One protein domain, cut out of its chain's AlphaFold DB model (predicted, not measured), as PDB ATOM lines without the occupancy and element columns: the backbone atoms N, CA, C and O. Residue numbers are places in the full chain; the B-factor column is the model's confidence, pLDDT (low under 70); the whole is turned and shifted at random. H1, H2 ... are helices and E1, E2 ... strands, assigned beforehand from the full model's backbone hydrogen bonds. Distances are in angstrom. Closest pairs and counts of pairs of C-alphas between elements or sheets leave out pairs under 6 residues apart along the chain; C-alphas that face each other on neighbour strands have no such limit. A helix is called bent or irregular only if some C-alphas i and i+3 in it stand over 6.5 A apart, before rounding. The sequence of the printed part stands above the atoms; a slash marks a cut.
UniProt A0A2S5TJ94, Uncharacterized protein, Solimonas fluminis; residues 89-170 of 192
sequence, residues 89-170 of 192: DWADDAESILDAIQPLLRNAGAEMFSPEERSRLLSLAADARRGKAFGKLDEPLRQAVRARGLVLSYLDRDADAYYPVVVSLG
ATOM      1  N   ASP A  89     -61.867  26.668  33.349       80.38
ATOM      2  CA  ASP A  89     -61.994  26.511  34.800       80.38
ATOM      3  C   ASP A  89     -62.559  25.114  35.101       80.38
ATOM      4  O   ASP A  89     -63.448  24.614  34.409       80.38
ATOM      5  N   TRP A  90     -62.073  24.439  36.143       71.50
ATOM      6  CA  TRP A  90     -62.651  23.154  36.547       71.50
ATOM      7  C   TRP A  90     -64.129  23.266  36.915       71.50
ATOM      8  O   TRP A  90     -64.871  22.297  36.734       71.50
ATOM      9  N   ALA A  91     -64.552  24.417  37.438       77.88
ATOM     10  CA  ALA A  91     -65.925  24.715  37.804       77.88
ATOM     11  C   ALA A  91     -66.842  24.958  36.597       77.88
ATOM     12  O   ALA A  91     -68.062  24.999  36.800       77.88
ATOM     13  N   ASP A  92     -66.290  25.069  35.386       82.38
ATOM     14  CA  ASP A  92     -67.063  25.302  34.176       82.38
ATOM     15  C   ASP A  92     -68.072  24.182  33.910       82.38
ATOM     16  O   ASP A  92     -67.892  23.000  34.248       82.38
ATOM     17  N   ASP A  93     -69.185  24.584  33.306       87.81
ATOM     18  CA  ASP A  93     -70.175  23.654  32.800       87.81
ATOM     19  C   ASP A  93     -69.754  23.074  31.442       87.81
ATOM     20  O   ASP A  93     -68.734  23.421  30.843       87.81
ATOM     21  N   ALA A  94     -70.545  22.114  30.969       88.69
ATOM     22  CA  ALA A  94     -70.279  21.445  29.709       88.69
ATOM     23  C   ALA A  94     -70.266  22.416  28.522       88.69
ATOM     24  O   ALA A  94     -69.510  22.195  27.584       88.69
ATOM     25  N   GLU A  95     -71.085  23.467  28.546       90.31
ATOM     26  CA  GLU A  95     -71.192  24.405  27.434       90.31
ATOM     27  C   GLU A  95     -69.934  25.265  27.322       90.31
ATOM     28  O   GLU A  95     -69.312  25.277  26.257       90.31
ATOM     29  N   SER A  96     -69.484  25.851  28.433       89.31
ATOM     30  CA  SER A  96     -68.234  26.619  28.496       89.31
ATOM     31  C   SER A  96     -67.021  25.803  28.035       89.31
ATOM     32  O   SER A  96     -66.203  26.288  27.254       89.31
ATOM     33  N   ILE A  97     -66.929  24.528  28.438       89.38
ATOM     34  CA  ILE A  97     -65.847  23.624  28.009       89.38
ATOM     35  C   ILE A  97     -65.856  23.430  26.486       89.38
ATOM     36  O   ILE A  97     -64.802  23.455  25.847       89.38
ATOM     37  N   LEU A  98     -67.032  23.201  25.889       91.06
ATOM     38  CA  LEU A  98     -67.142  23.011  24.442       91.06
ATOM     39  C   LEU A  98     -66.794  24.293  23.690       91.06
ATOM     40  O   LEU A  98     -66.059  24.235  22.700       91.06
ATOM     41  N   ASP A  99     -67.278  25.433  24.172       90.50
ATOM     42  CA  ASP A  99     -67.050  26.735  23.553       90.50
ATOM     43  C   ASP A  99     -65.582  27.168  23.640       90.50
ATOM     44  O   ASP A  99     -65.085  27.788  22.702       90.50
ATOM     45  N   ALA A 100     -64.848  26.745  24.672       88.88
ATOM     46  CA  ALA A 100     -63.400  26.928  24.751       88.88
ATOM     47  C   ALA A 100     -62.627  26.085  23.716       88.88
ATOM     48  O   ALA A 100     -61.565  26.496  23.253       88.88
ATOM     49  N   ILE A 101     -63.140  24.915  23.314       90.38
ATOM     50  CA  ILE A 101     -62.443  23.996  22.393       90.38
ATOM     51  C   ILE A 101     -62.699  24.333  20.917       90.38
ATOM     52  O   ILE A 101     -61.821  24.107  20.078       90.38
ATOM     53  N   GLN A 102     -63.865  24.883  20.563       91.44
ATOM     54  CA  GLN A 102     -64.190  25.174  19.157       91.44
ATOM     55  C   GLN A 102     -63.212  26.146  18.465       91.44
ATOM     56  O   GLN A 102     -62.816  25.865  17.329       91.44
ATOM     57  N   PRO A 103     -62.773  27.253  19.098       90.00
ATOM     58  CA  PRO A 103     -61.754  28.131  18.529       90.00
ATOM     59  C   PRO A 103     -60.422  27.411  18.297       90.00
ATOM     60  O   PRO A 103     -59.794  27.622  17.262       90.00
ATOM     61  N   LEU A 104     -60.030  26.504  19.200       91.12
ATOM     62  CA  LEU A 104     -58.782  25.742  19.080       91.12
ATOM     63  C   LEU A 104     -58.813  24.805  17.871       91.12
ATOM     64  O   LEU A 104     -57.836  24.715  17.131       91.12
ATOM     65  N   LEU A 105     -59.950  24.141  17.635       92.00
ATOM     66  CA  LEU A 105     -60.165  23.322  16.437       92.00
ATOM     67  C   LEU A 105     -60.039  24.155  15.159       92.00
ATOM     68  O   LEU A 105     -59.333  23.754  14.234       92.00
ATOM     69  N   ARG A 106     -60.675  25.331  15.134       91.00
ATOM     70  CA  ARG A 106     -60.620  26.243  13.989       91.00
ATOM     71  C   ARG A 106     -59.190  26.698  13.699       91.00
ATOM     72  O   ARG A 106     -58.766  26.661  12.548       91.00
ATOM     73  N   ASN A 107     -58.445  27.090  14.730       87.50
ATOM     74  CA  ASN A 107     -57.065  27.559  14.592       87.50
ATOM     75  C   ASN A 107     -56.098  26.427  14.219       87.50
ATOM     76  O   ASN A 107     -55.117  26.663  13.522       87.50
ATOM     77  N   ALA A 108     -56.410  25.185  14.592       85.75
ATOM     78  CA  ALA A 108     -55.723  23.996  14.096       85.75
ATOM     79  C   ALA A 108     -56.132  23.595  12.659       85.75
ATOM     80  O   ALA A 108     -55.680  22.565  12.160       85.75
ATOM     81  N   GLY A 109     -56.992  24.376  11.991       87.75
ATOM     82  CA  GLY A 109     -57.450  24.120  10.623       87.75
ATOM     83  C   GLY A 109     -58.473  22.987  10.496       87.75
ATOM     84  O   GLY A 109     -58.660  22.469   9.397       87.75
ATOM     85  N   ALA A 110     -59.125  22.586  11.589       91.44
ATOM     86  CA  ALA A 110     -60.150  21.548  11.588       91.44
ATOM     87  C   ALA A 110     -61.571  22.111  11.659       91.44
ATOM     88  O   ALA A 110     -61.826  23.223  12.125       91.44
ATOM     89  N   GLU A 111     -62.522  21.284  11.226       93.12
ATOM     90  CA  GLU A 111     -63.940  21.562  11.398       93.12
ATOM     91  C   GLU A 111     -64.305  21.626  12.885       93.12
ATOM     92  O   GLU A 111     -63.863  20.817  13.706       93.12
ATOM     93  N   MET A 112     -65.158  22.586  13.221       94.31
ATOM     94  CA  MET A 112     -65.741  22.728  14.552       94.31
ATOM     95  C   MET A 112     -66.695  21.564  14.879       94.31
ATOM     96  O   MET A 112     -66.931  20.682  14.049       94.31
ATOM     97  N   PHE A 113     -67.239  21.526  16.098       93.75
ATOM     98  CA  PHE A 113     -68.254  20.527  16.435       93.75
ATOM     99  C   PHE A 113     -69.554  20.833  15.693       93.75
ATOM    100  O   PHE A 113     -70.050  21.960  15.722       93.75
ATOM    101  N   SER A 114     -70.125  19.817  15.049       93.69
ATOM    102  CA  SER A 114     -71.475  19.928  14.488       93.69
ATOM    103  C   SER A 114     -72.515  20.153  15.600       93.69
ATOM    104  O   SER A 114     -72.272  19.768  16.752       93.69
ATOM    105  N   PRO A 115     -73.688  20.740  15.298       94.81
ATOM    106  CA  PRO A 115     -74.778  20.867  16.269       94.81
ATOM    107  C   PRO A 115     -75.157  19.530  16.924       94.81
ATOM    108  O   PRO A 115     -75.400  19.473  18.132       94.81
ATOM    109  N   GLU A 116     -75.141  18.443  16.152       94.62
ATOM    110  CA  GLU A 116     -75.445  17.089  16.608       94.62
ATOM    111  C   GLU A 116     -74.365  16.556  17.558       94.62
ATOM    112  O   GLU A 116     -74.681  16.023  18.626       94.62
ATOM    113  N   GLU A 117     -73.083  16.730  17.217       93.56
ATOM    114  CA  GLU A 117     -71.979  16.376  18.115       93.56
ATOM    115  C   GLU A 117     -72.026  17.187  19.411       93.56
ATOM    116  O   GLU A 117     -71.867  16.604  20.486       93.56
ATOM    117  N   ARG A 118     -72.276  18.502  19.322       94.25
ATOM    118  CA  ARG A 118     -72.381  19.398  20.483       94.25
ATOM    119  C   ARG A 118     -73.518  18.945  21.394       94.25
ATOM    120  O   ARG A 118     -73.295  18.749  22.584       94.25
ATOM    121  N   SER A 119     -74.703  18.675  20.843       94.06
ATOM    122  CA  SER A 119     -75.853  18.166  21.603       94.06
ATOM    123  C   SER A 119     -75.552  16.829  22.292       94.06
ATOM    124  O   SER A 119     -75.853  16.650  23.478       94.06
ATOM    125  N   ARG A 120     -74.883  15.904  21.592       94.12
ATOM    126  CA  ARG A 120     -74.461  14.621  22.166       94.12
ATOM    127  C   ARG A 120     -73.474  14.812  23.319       94.12
ATOM    128  O   ARG A 120     -73.643  14.182  24.358       94.12
ATOM    129  N   LEU A 121     -72.460  15.662  23.149       92.88
ATOM    130  CA  LEU A 121     -71.455  15.941  24.180       92.88
ATOM    131  C   LEU A 121     -72.088  16.600  25.411       92.88
ATOM    132  O   LEU A 121     -71.868  16.126  26.522       92.88
ATOM    133  N   LEU A 122     -72.945  17.606  25.223       93.00
ATOM    134  CA  LEU A 122     -73.694  18.234  26.318       93.00
ATOM    135  C   LEU A 122     -74.528  17.206  27.096       93.00
ATOM    136  O   LEU A 122     -74.507  17.192  28.324       93.00
ATOM    137  N   SER A 123     -75.190  16.284  26.392       92.38
ATOM    138  CA  SER A 123     -75.999  15.231  27.020       92.38
ATOM    139  C   SER A 123     -75.172  14.282  27.900       92.38
ATOM    140  O   SER A 123     -75.656  13.833  28.935       92.38
ATOM    141  N   LEU A 124     -73.908  14.004  27.548       90.00
ATOM    142  CA  LEU A 124     -73.014  13.160  28.361       90.00
ATOM    143  C   LEU A 124     -72.648  13.795  29.711       90.00
ATOM    144  O   LEU A 124     -72.295  13.085  30.657       90.00
ATOM    145  N   ALA A 125     -72.721  15.122  29.794       88.38
ATOM    146  CA  ALA A 125     -72.388  15.895  30.981       88.38
ATOM    147  C   ALA A 125     -73.614  16.537  31.654       88.38
ATOM    148  O   ALA A 125     -73.440  17.234  32.648       88.38
ATOM    149  N   ALA A 126     -74.836  16.269  31.179       85.06
ATOM    150  CA  ALA A 126     -76.064  16.873  31.707       85.06
ATOM    151  C   ALA A 126     -76.280  16.592  33.208       85.06
ATOM    152  O   ALA A 126     -76.681  17.479  33.957       85.06
ATOM    153  N   ASP A 127     -75.931  15.384  33.663       82.50
ATOM    154  CA  ASP A 127     -76.028  14.985  35.076       82.50
ATOM    155  C   ASP A 127     -74.748  15.283  35.879       82.50
ATOM    156  O   ASP A 127     -74.623  14.925  37.059       82.50
ATOM    157  N   ALA A 128     -73.741  15.894  35.249       80.31
ATOM    158  CA  ALA A 128     -72.525  16.261  35.946       80.31
ATOM    159  C   ALA A 128     -72.820  17.431  36.890       80.31
ATOM    160  O   ALA A 128     -73.298  18.489  36.494       80.31
ATOM    161  N   ARG A 129     -72.488  17.262  38.173       74.00
ATOM    162  CA  ARG A 129     -72.447  18.403  39.096       74.00
ATOM    163  C   ARG A 129     -71.408  19.414  38.595       74.00
ATOM    164  O   ARG A 129     -70.406  19.006  38.004       74.00
ATOM    165  N   ARG A 130     -71.608  20.701  38.904       68.31
ATOM    166  CA  ARG A 130     -70.596  21.755  38.699       68.31
ATOM    167  C   ARG A 130     -69.230  21.264  39.197       68.31
ATOM    168  O   ARG A 130     -69.169  20.636  40.259       68.31
ATOM    169  N   GLY A 131     -68.169  21.471  38.422       68.56
ATOM    170  CA  GLY A 131     -66.851  20.920  38.754       68.56
ATOM    171  C   GLY A 131     -66.551  19.527  38.183       68.56
ATOM    172  O   GLY A 131     -65.433  19.035  38.310       68.56
ATOM    173  N   LYS A 132     -67.549  18.823  37.619       82.31
ATOM    174  CA  LYS A 132     -67.407  17.424  37.159       82.31
ATOM    175  C   LYS A 132     -67.686  17.215  35.674       82.31
ATOM    176  O   LYS A 132     -67.506  16.093  35.197       82.31
ATOM    177  N   ALA A 133     -68.113  18.256  34.958       83.69
ATOM    178  CA  ALA A 133     -68.398  18.181  33.527       83.69
ATOM    179  C   ALA A 133     -67.152  17.740  32.747       83.69
ATOM    180  O   ALA A 133     -67.219  16.788  31.973       83.69
ATOM    181  N   PHE A 134     -65.988  18.317  33.058       82.44
ATOM    182  CA  PHE A 134     -64.723  17.942  32.427       82.44
ATOM    183  C   PHE A 134     -64.409  16.445  32.553       82.44
ATOM    184  O   PHE A 134     -64.106  15.793  31.560       82.44
ATOM    185  N   GLY A 135     -64.563  15.851  33.741       83.25
ATOM    186  CA  GLY A 135     -64.308  14.418  33.940       83.25
ATOM    187  C   GLY A 135     -65.236  13.500  33.130       83.25
ATOM    188  O   GLY A 135     -64.881  12.353  32.866       83.25
ATOM    189  N   LYS A 136     -66.414  13.988  32.725       87.94
ATOM    190  CA  LYS A 136     -67.327  13.282  31.811       87.94
ATOM    191  C   LYS A 136     -66.988  13.521  30.341       87.94
ATOM    192  O   LYS A 136     -67.292  12.663  29.519       87.94
ATOM    193  N   LEU A 137     -66.374  14.659  30.025       89.62
ATOM    194  CA  LEU A 137     -66.119  15.108  28.660       89.62
ATOM    195  C   LEU A 137     -64.699  14.838  28.157       89.62
ATOM    196  O   LEU A 137     -64.548  14.732  26.949       89.62
ATOM    197  N   ASP A 138     -63.687  14.685  29.016       88.62
ATOM    198  CA  ASP A 138     -62.270  14.569  28.615       88.62
ATOM    199  C   ASP A 138     -62.055  13.505  27.526       88.62
ATOM    200  O   ASP A 138     -61.599  13.809  26.423       88.62
ATOM    201  N   GLU A 139     -62.466  12.260  27.777       90.88
ATOM    202  CA  GLU A 139     -62.309  11.186  26.790       90.88
ATOM    203  C   GLU A 139     -63.198  11.377  25.540       90.88
ATOM    204  O   GLU A 139     -62.666  11.304  24.428       90.88
ATOM    205  N   PRO A 140     -64.508  11.690  25.652       93.44
ATOM    206  CA  PRO A 140     -65.326  12.032  24.483       93.44
ATOM    207  C   PRO A 140     -64.751  13.159  23.615       93.44
ATOM    208  O   PRO A 140     -64.795  13.077  22.387       93.44
ATOM    209  N   LEU A 141     -64.178  14.191  24.235       92.62
ATOM    210  CA  LEU A 141     -63.539  15.308  23.547       92.62
ATOM    211  C   LEU A 141     -62.275  14.864  22.828       92.62
ATOM    212  O   LEU A 141     -62.111  15.157  21.645       92.62
ATOM    213  N   ARG A 142     -61.407  14.100  23.494       92.50
ATOM    214  CA  ARG A 142     -60.211  13.528  22.862       92.50
ATOM    215  C   ARG A 142     -60.566  12.667  21.658       92.50
ATOM    216  O   ARG A 142     -59.874  12.746  20.646       92.50
ATOM    217  N   GLN A 143     -61.637  11.880  21.734       94.12
ATOM    218  CA  GLN A 143     -62.117  11.078  20.608       94.12
ATOM    219  C   GLN A 143     -62.638  11.950  19.462       94.12
ATOM    220  O   GLN A 143     -62.273  11.714  18.312       94.12
ATOM    221  N   ALA A 144     -63.435  12.978  19.764       94.00
ATOM    222  CA  ALA A 144     -63.967  13.896  18.758       94.00
ATOM    223  C   ALA A 144     -62.856  14.699  18.054       94.00
ATOM    224  O   ALA A 144     -62.891  14.873  16.835       94.00
ATOM    225  N   VAL A 145     -61.835  15.135  18.796       94.06
ATOM    226  CA  VAL A 145     -60.649  15.803  18.236       94.06
ATOM    227  C   VAL A 145     -59.799  14.820  17.421       94.06
ATOM    228  O   VAL A 145     -59.369  15.146  16.317       94.06
ATOM    229  N   ARG A 146     -59.623  13.578  17.892       94.06
ATOM    230  CA  ARG A 146     -58.885  12.533  17.159       94.06
ATOM    231  C   ARG A 146     -59.560  12.138  15.850       94.06
ATOM    232  O   ARG A 146     -58.862  11.874  14.875       94.06
ATOM    233  N   ALA A 147     -60.891  12.145  15.794       93.81
ATOM    234  CA  ALA A 147     -61.636  11.917  14.556       93.81
ATOM    235  C   ALA A 147     -61.306  12.952  13.463       93.81
ATOM    236  O   ALA A 147     -61.477  12.668  12.282       93.81
ATOM    237  N   ARG A 148     -60.770  14.118  13.850       93.38
ATOM    238  CA  ARG A 148     -60.294  15.184  12.955       93.38
ATOM    239  C   ARG A 148     -58.792  15.080  12.644       93.38
ATOM    240  O   ARG A 148     -58.220  16.005  12.085       93.38
ATOM    241  N   GLY A 149     -58.131  13.982  13.024       90.88
ATOM    242  CA  GLY A 149     -56.689  13.780  12.819       90.88
ATOM    243  C   GLY A 149     -55.794  14.598  13.760       90.88
ATOM    244  O   GLY A 149     -54.589  14.709  13.527       90.88
ATOM    245  N   LEU A 150     -56.369  15.166  14.821       93.06
ATOM    246  CA  LEU A 150     -55.687  16.042  15.768       93.06
ATOM    247  C   LEU A 150     -55.544  15.381  17.144       93.06
ATOM    248  O   LEU A 150     -56.132  14.340  17.442       93.06
ATOM    249  N   VAL A 151     -54.763  16.009  18.012       90.75
ATOM    250  CA  VAL A 151     -54.569  15.610  19.402       90.75
ATOM    251  C   VAL A 151     -54.975  16.763  20.305       90.75
ATOM    252  O   VAL A 151     -54.409  17.850  20.223       90.75
ATOM    253  N   LEU A 152     -55.926  16.495  21.200       89.19
ATOM    254  CA  LEU A 152     -56.215  17.351  22.345       89.19
ATOM    255  C   LEU A 152     -55.259  16.988  23.483       89.19
ATOM    256  O   LEU A 152     -55.283  15.862  23.994       89.19
ATOM    257  N   SER A 153     -54.414  17.935  23.869       84.88
ATOM    258  CA  SER A 153     -53.517  17.822  25.016       84.88
ATOM    259  C   SER A 153     -53.727  18.982  25.986       84.88
ATOM    260  O   SER A 153     -54.421  19.940  25.670       84.88
ATOM    261  N   TYR A 154     -53.117  18.893  27.166       78.75
ATOM    262  CA  TYR A 154     -53.196  19.921  28.201       78.75
ATOM    263  C   TYR A 154     -51.782  20.337  28.615       78.75
ATOM    264  O   TYR A 154     -50.953  19.494  28.986       78.75
ATOM    265  N   LEU A 155     -51.486  21.633  28.492       67.44
ATOM    266  CA  LEU A 155     -50.151  22.194  28.711       67.44
ATOM    267  C   LEU A 155     -49.741  22.172  30.179       67.44
ATOM    268  O   LEU A 155     -48.603  21.781  30.484       67.44
ATOM    269  N   ASP A 156     -50.682  22.493  31.060       63.00
ATOM    270  CA  ASP A 156     -50.552  22.343  32.498       63.00
ATOM    271  C   ASP A 156     -51.852  21.855  33.144       63.00
ATOM    272  O   ASP A 156     -52.940  21.959  32.569       63.00
ATOM    273  N   ARG A 157     -51.689  21.274  34.331       50.56
ATOM    274  CA  ARG A 157     -52.754  21.017  35.298       50.56
ATOM    275  C   ARG A 157     -52.374  21.817  36.530       50.56
ATOM    276  O   ARG A 157     -51.690  21.283  37.403       50.56
ATOM    277  N   ASP A 158     -52.787  23.076  36.577       52.34
ATOM    278  CA  ASP A 158     -52.938  23.689  37.889       52.34
ATOM    279  C   ASP A 158     -54.156  23.042  38.574       52.34
ATOM    280  O   ASP A 158     -54.999  22.433  37.903       52.34
ATOM    281  N   ALA A 159     -54.228  23.101  39.903       53.38
ATOM    282  CA  ALA A 159     -55.262  22.417  40.682       53.38
ATOM    283  C   ALA A 159     -56.690  22.786  40.233       53.38
ATOM    284  O   ALA A 159     -57.581  21.941  40.318       53.38
ATOM    285  N   ASP A 160     -56.857  23.998  39.689       60.59
ATOM    286  CA  ASP A 160     -58.155  24.610  39.400       60.59
ATOM    287  C   ASP A 160     -58.352  25.018  37.927       60.59
ATOM    288  O   ASP A 160     -59.429  25.491  37.566       60.59
ATOM    289  N   ALA A 161     -57.375  24.783  37.037       65.31
ATOM    290  CA  ALA A 161     -57.490  25.149  35.617       65.31
ATOM    291  C   ALA A 161     -56.879  24.128  34.645       65.31
ATOM    292  O   ALA A 161     -55.902  23.434  34.949       65.31
ATOM    293  N   TYR A 162     -57.444  24.074  33.438       73.56
ATOM    294  CA  TYR A 162     -56.894  23.349  32.297       73.56
ATOM    295  C   TYR A 162     -56.552  24.304  31.160       73.56
ATOM    296  O   TYR A 162     -57.357  25.153  30.786       73.56
ATOM    297  N   TYR A 163     -55.394  24.067  30.542       78.69
ATOM    298  CA  TYR A 163     -54.951  24.775  29.341       78.69
ATOM    299  C   TYR A 163     -54.945  23.819  28.144       78.69
ATOM    300  O   TYR A 163     -53.902  23.212  27.852       78.69
ATOM    301  N   PRO A 164     -56.112  23.567  27.512       84.75
ATOM    302  CA  PRO A 164     -56.197  22.743  26.316       84.75
ATOM    303  C   PRO A 164     -55.394  23.344  25.167       84.75
ATOM    304  O   PRO A 164     -55.415  24.547  24.924       84.75
ATOM    305  N   VAL A 165     -54.753  22.460  24.414       85.81
ATOM    306  CA  VAL A 165     -54.142  22.759  23.123       85.81
ATOM    307  C   VAL A 165     -54.515  21.660  22.148       85.81
ATOM    308  O   VAL A 165     -54.483  20.471  22.482       85.81
ATOM    309  N   VAL A 166     -54.832  22.071  20.927       88.56
ATOM    310  CA  VAL A 166     -55.120  21.174  19.812       88.56
ATOM    311  C   VAL A 166     -53.990  21.274  18.791       88.56
ATOM    312  O   VAL A 166     -53.717  22.348  18.266       88.56
ATOM    313  N   VAL A 167     -53.337  20.149  18.504       87.12
ATOM    314  CA  VAL A 167     -52.226  20.063  17.538       87.12
ATOM    315  C   VAL A 167     -52.362  18.863  16.614       87.12
ATOM    316  O   VAL A 167     -53.105  17.925  16.899       87.12
ATOM    317  N   SER A 168     -51.590  18.850  15.527       87.12
ATOM    318  CA  SER A 168     -51.418  17.648  14.711       87.12
ATOM    319  C   SER A 168     -50.776  16.504  15.511       87.12
ATOM    320  O   SER A 168     -50.015  16.731  16.458       87.12
ATOM    321  N   LEU A 169     -51.033  15.259  15.094       84.25
ATOM    322  CA  LEU A 169     -50.362  14.090  15.670       84.25
ATOM    323  C   LEU A 169     -48.833  14.179  15.528       84.25
ATOM    324  O   LEU A 169     -48.123  13.877  16.480       84.25
ATOM    325  N   GLY A 170     -48.327  14.650  14.382       82.56
ATOM    326  CA  GLY A 170     -46.887  14.803  14.150       82.56
ATOM    327  C   GLY A 170     -46.233  15.785  15.126       82.56
ATOM    328  O   GLY A 170     -45.212  15.459  15.732       82.56
TER     329      GLY A 170
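Overview. This is residues 89 to 170 of the 192 residues of an uncharacterized protein of Solimonas fluminis (UniProt A0A2S5TJ94). Three helices form an up-and-down bundle, each running against the one before, and a two-stranded hairpin, E1 and E2, packs on H1 and H3, away from H2. The 82 printed residues hold H1, H2, H3, E1, E2 in that order; the sheet is antiparallel, the class mixed. The whole is compact, radius of gyration of the C-alphas 12.0 A, spanning 34 by 31 by 18 A.

Along the chain. H1, residues 94 to 107, 21.0 A, begins at C-alpha 94 (-70.279, 21.445, 29.709). H2 is residues 115 to 125, 15.7 A; H3, 133 to 146, 19.8 A. H1 is only just irregular, C-alphas 100 and 103 being 6.55 A apart; H3 is irregular, C-alphas 136 and 139 being 7.4 A apart. E1 is residues 150 to 158, 23.6 A; E2, 161 to 168, 23.0 A, ends at C-alpha 168 (-51.418, 17.648, 14.711).

Arrangement. H1, with residues 94 to 98 alone, touches H2 in a helical hairpin, steep tilt 43 degrees, closest C-alphas Ala 94 and Leu 122, 5.8 A. H2 and H3, also a hairpin, touch, closest C-alphas Ala 125 and Ala 133, 5.3 A. The closest C-alphas of H3 and E1, Arg 142 and Leu 152, are 5.6 A apart; of H1 and E2, Leu 104 and Val 166, 5.9 A. N 153 and O 165 of the strands are 2.9 A apart, within hydrogen-bond range. O i to N i+4 pairs within range number 8 of 10 in H1, 6 of 7 in H2, 8 of 10 in H3.

Size, cuts and confidence. The farthest C-alphas, Arg 129 and Gly 170, are 35.9 A apart. The printed part has no cut and no long link. The pLDDT is under 70 at residues 130 to 131 and 155 to 161.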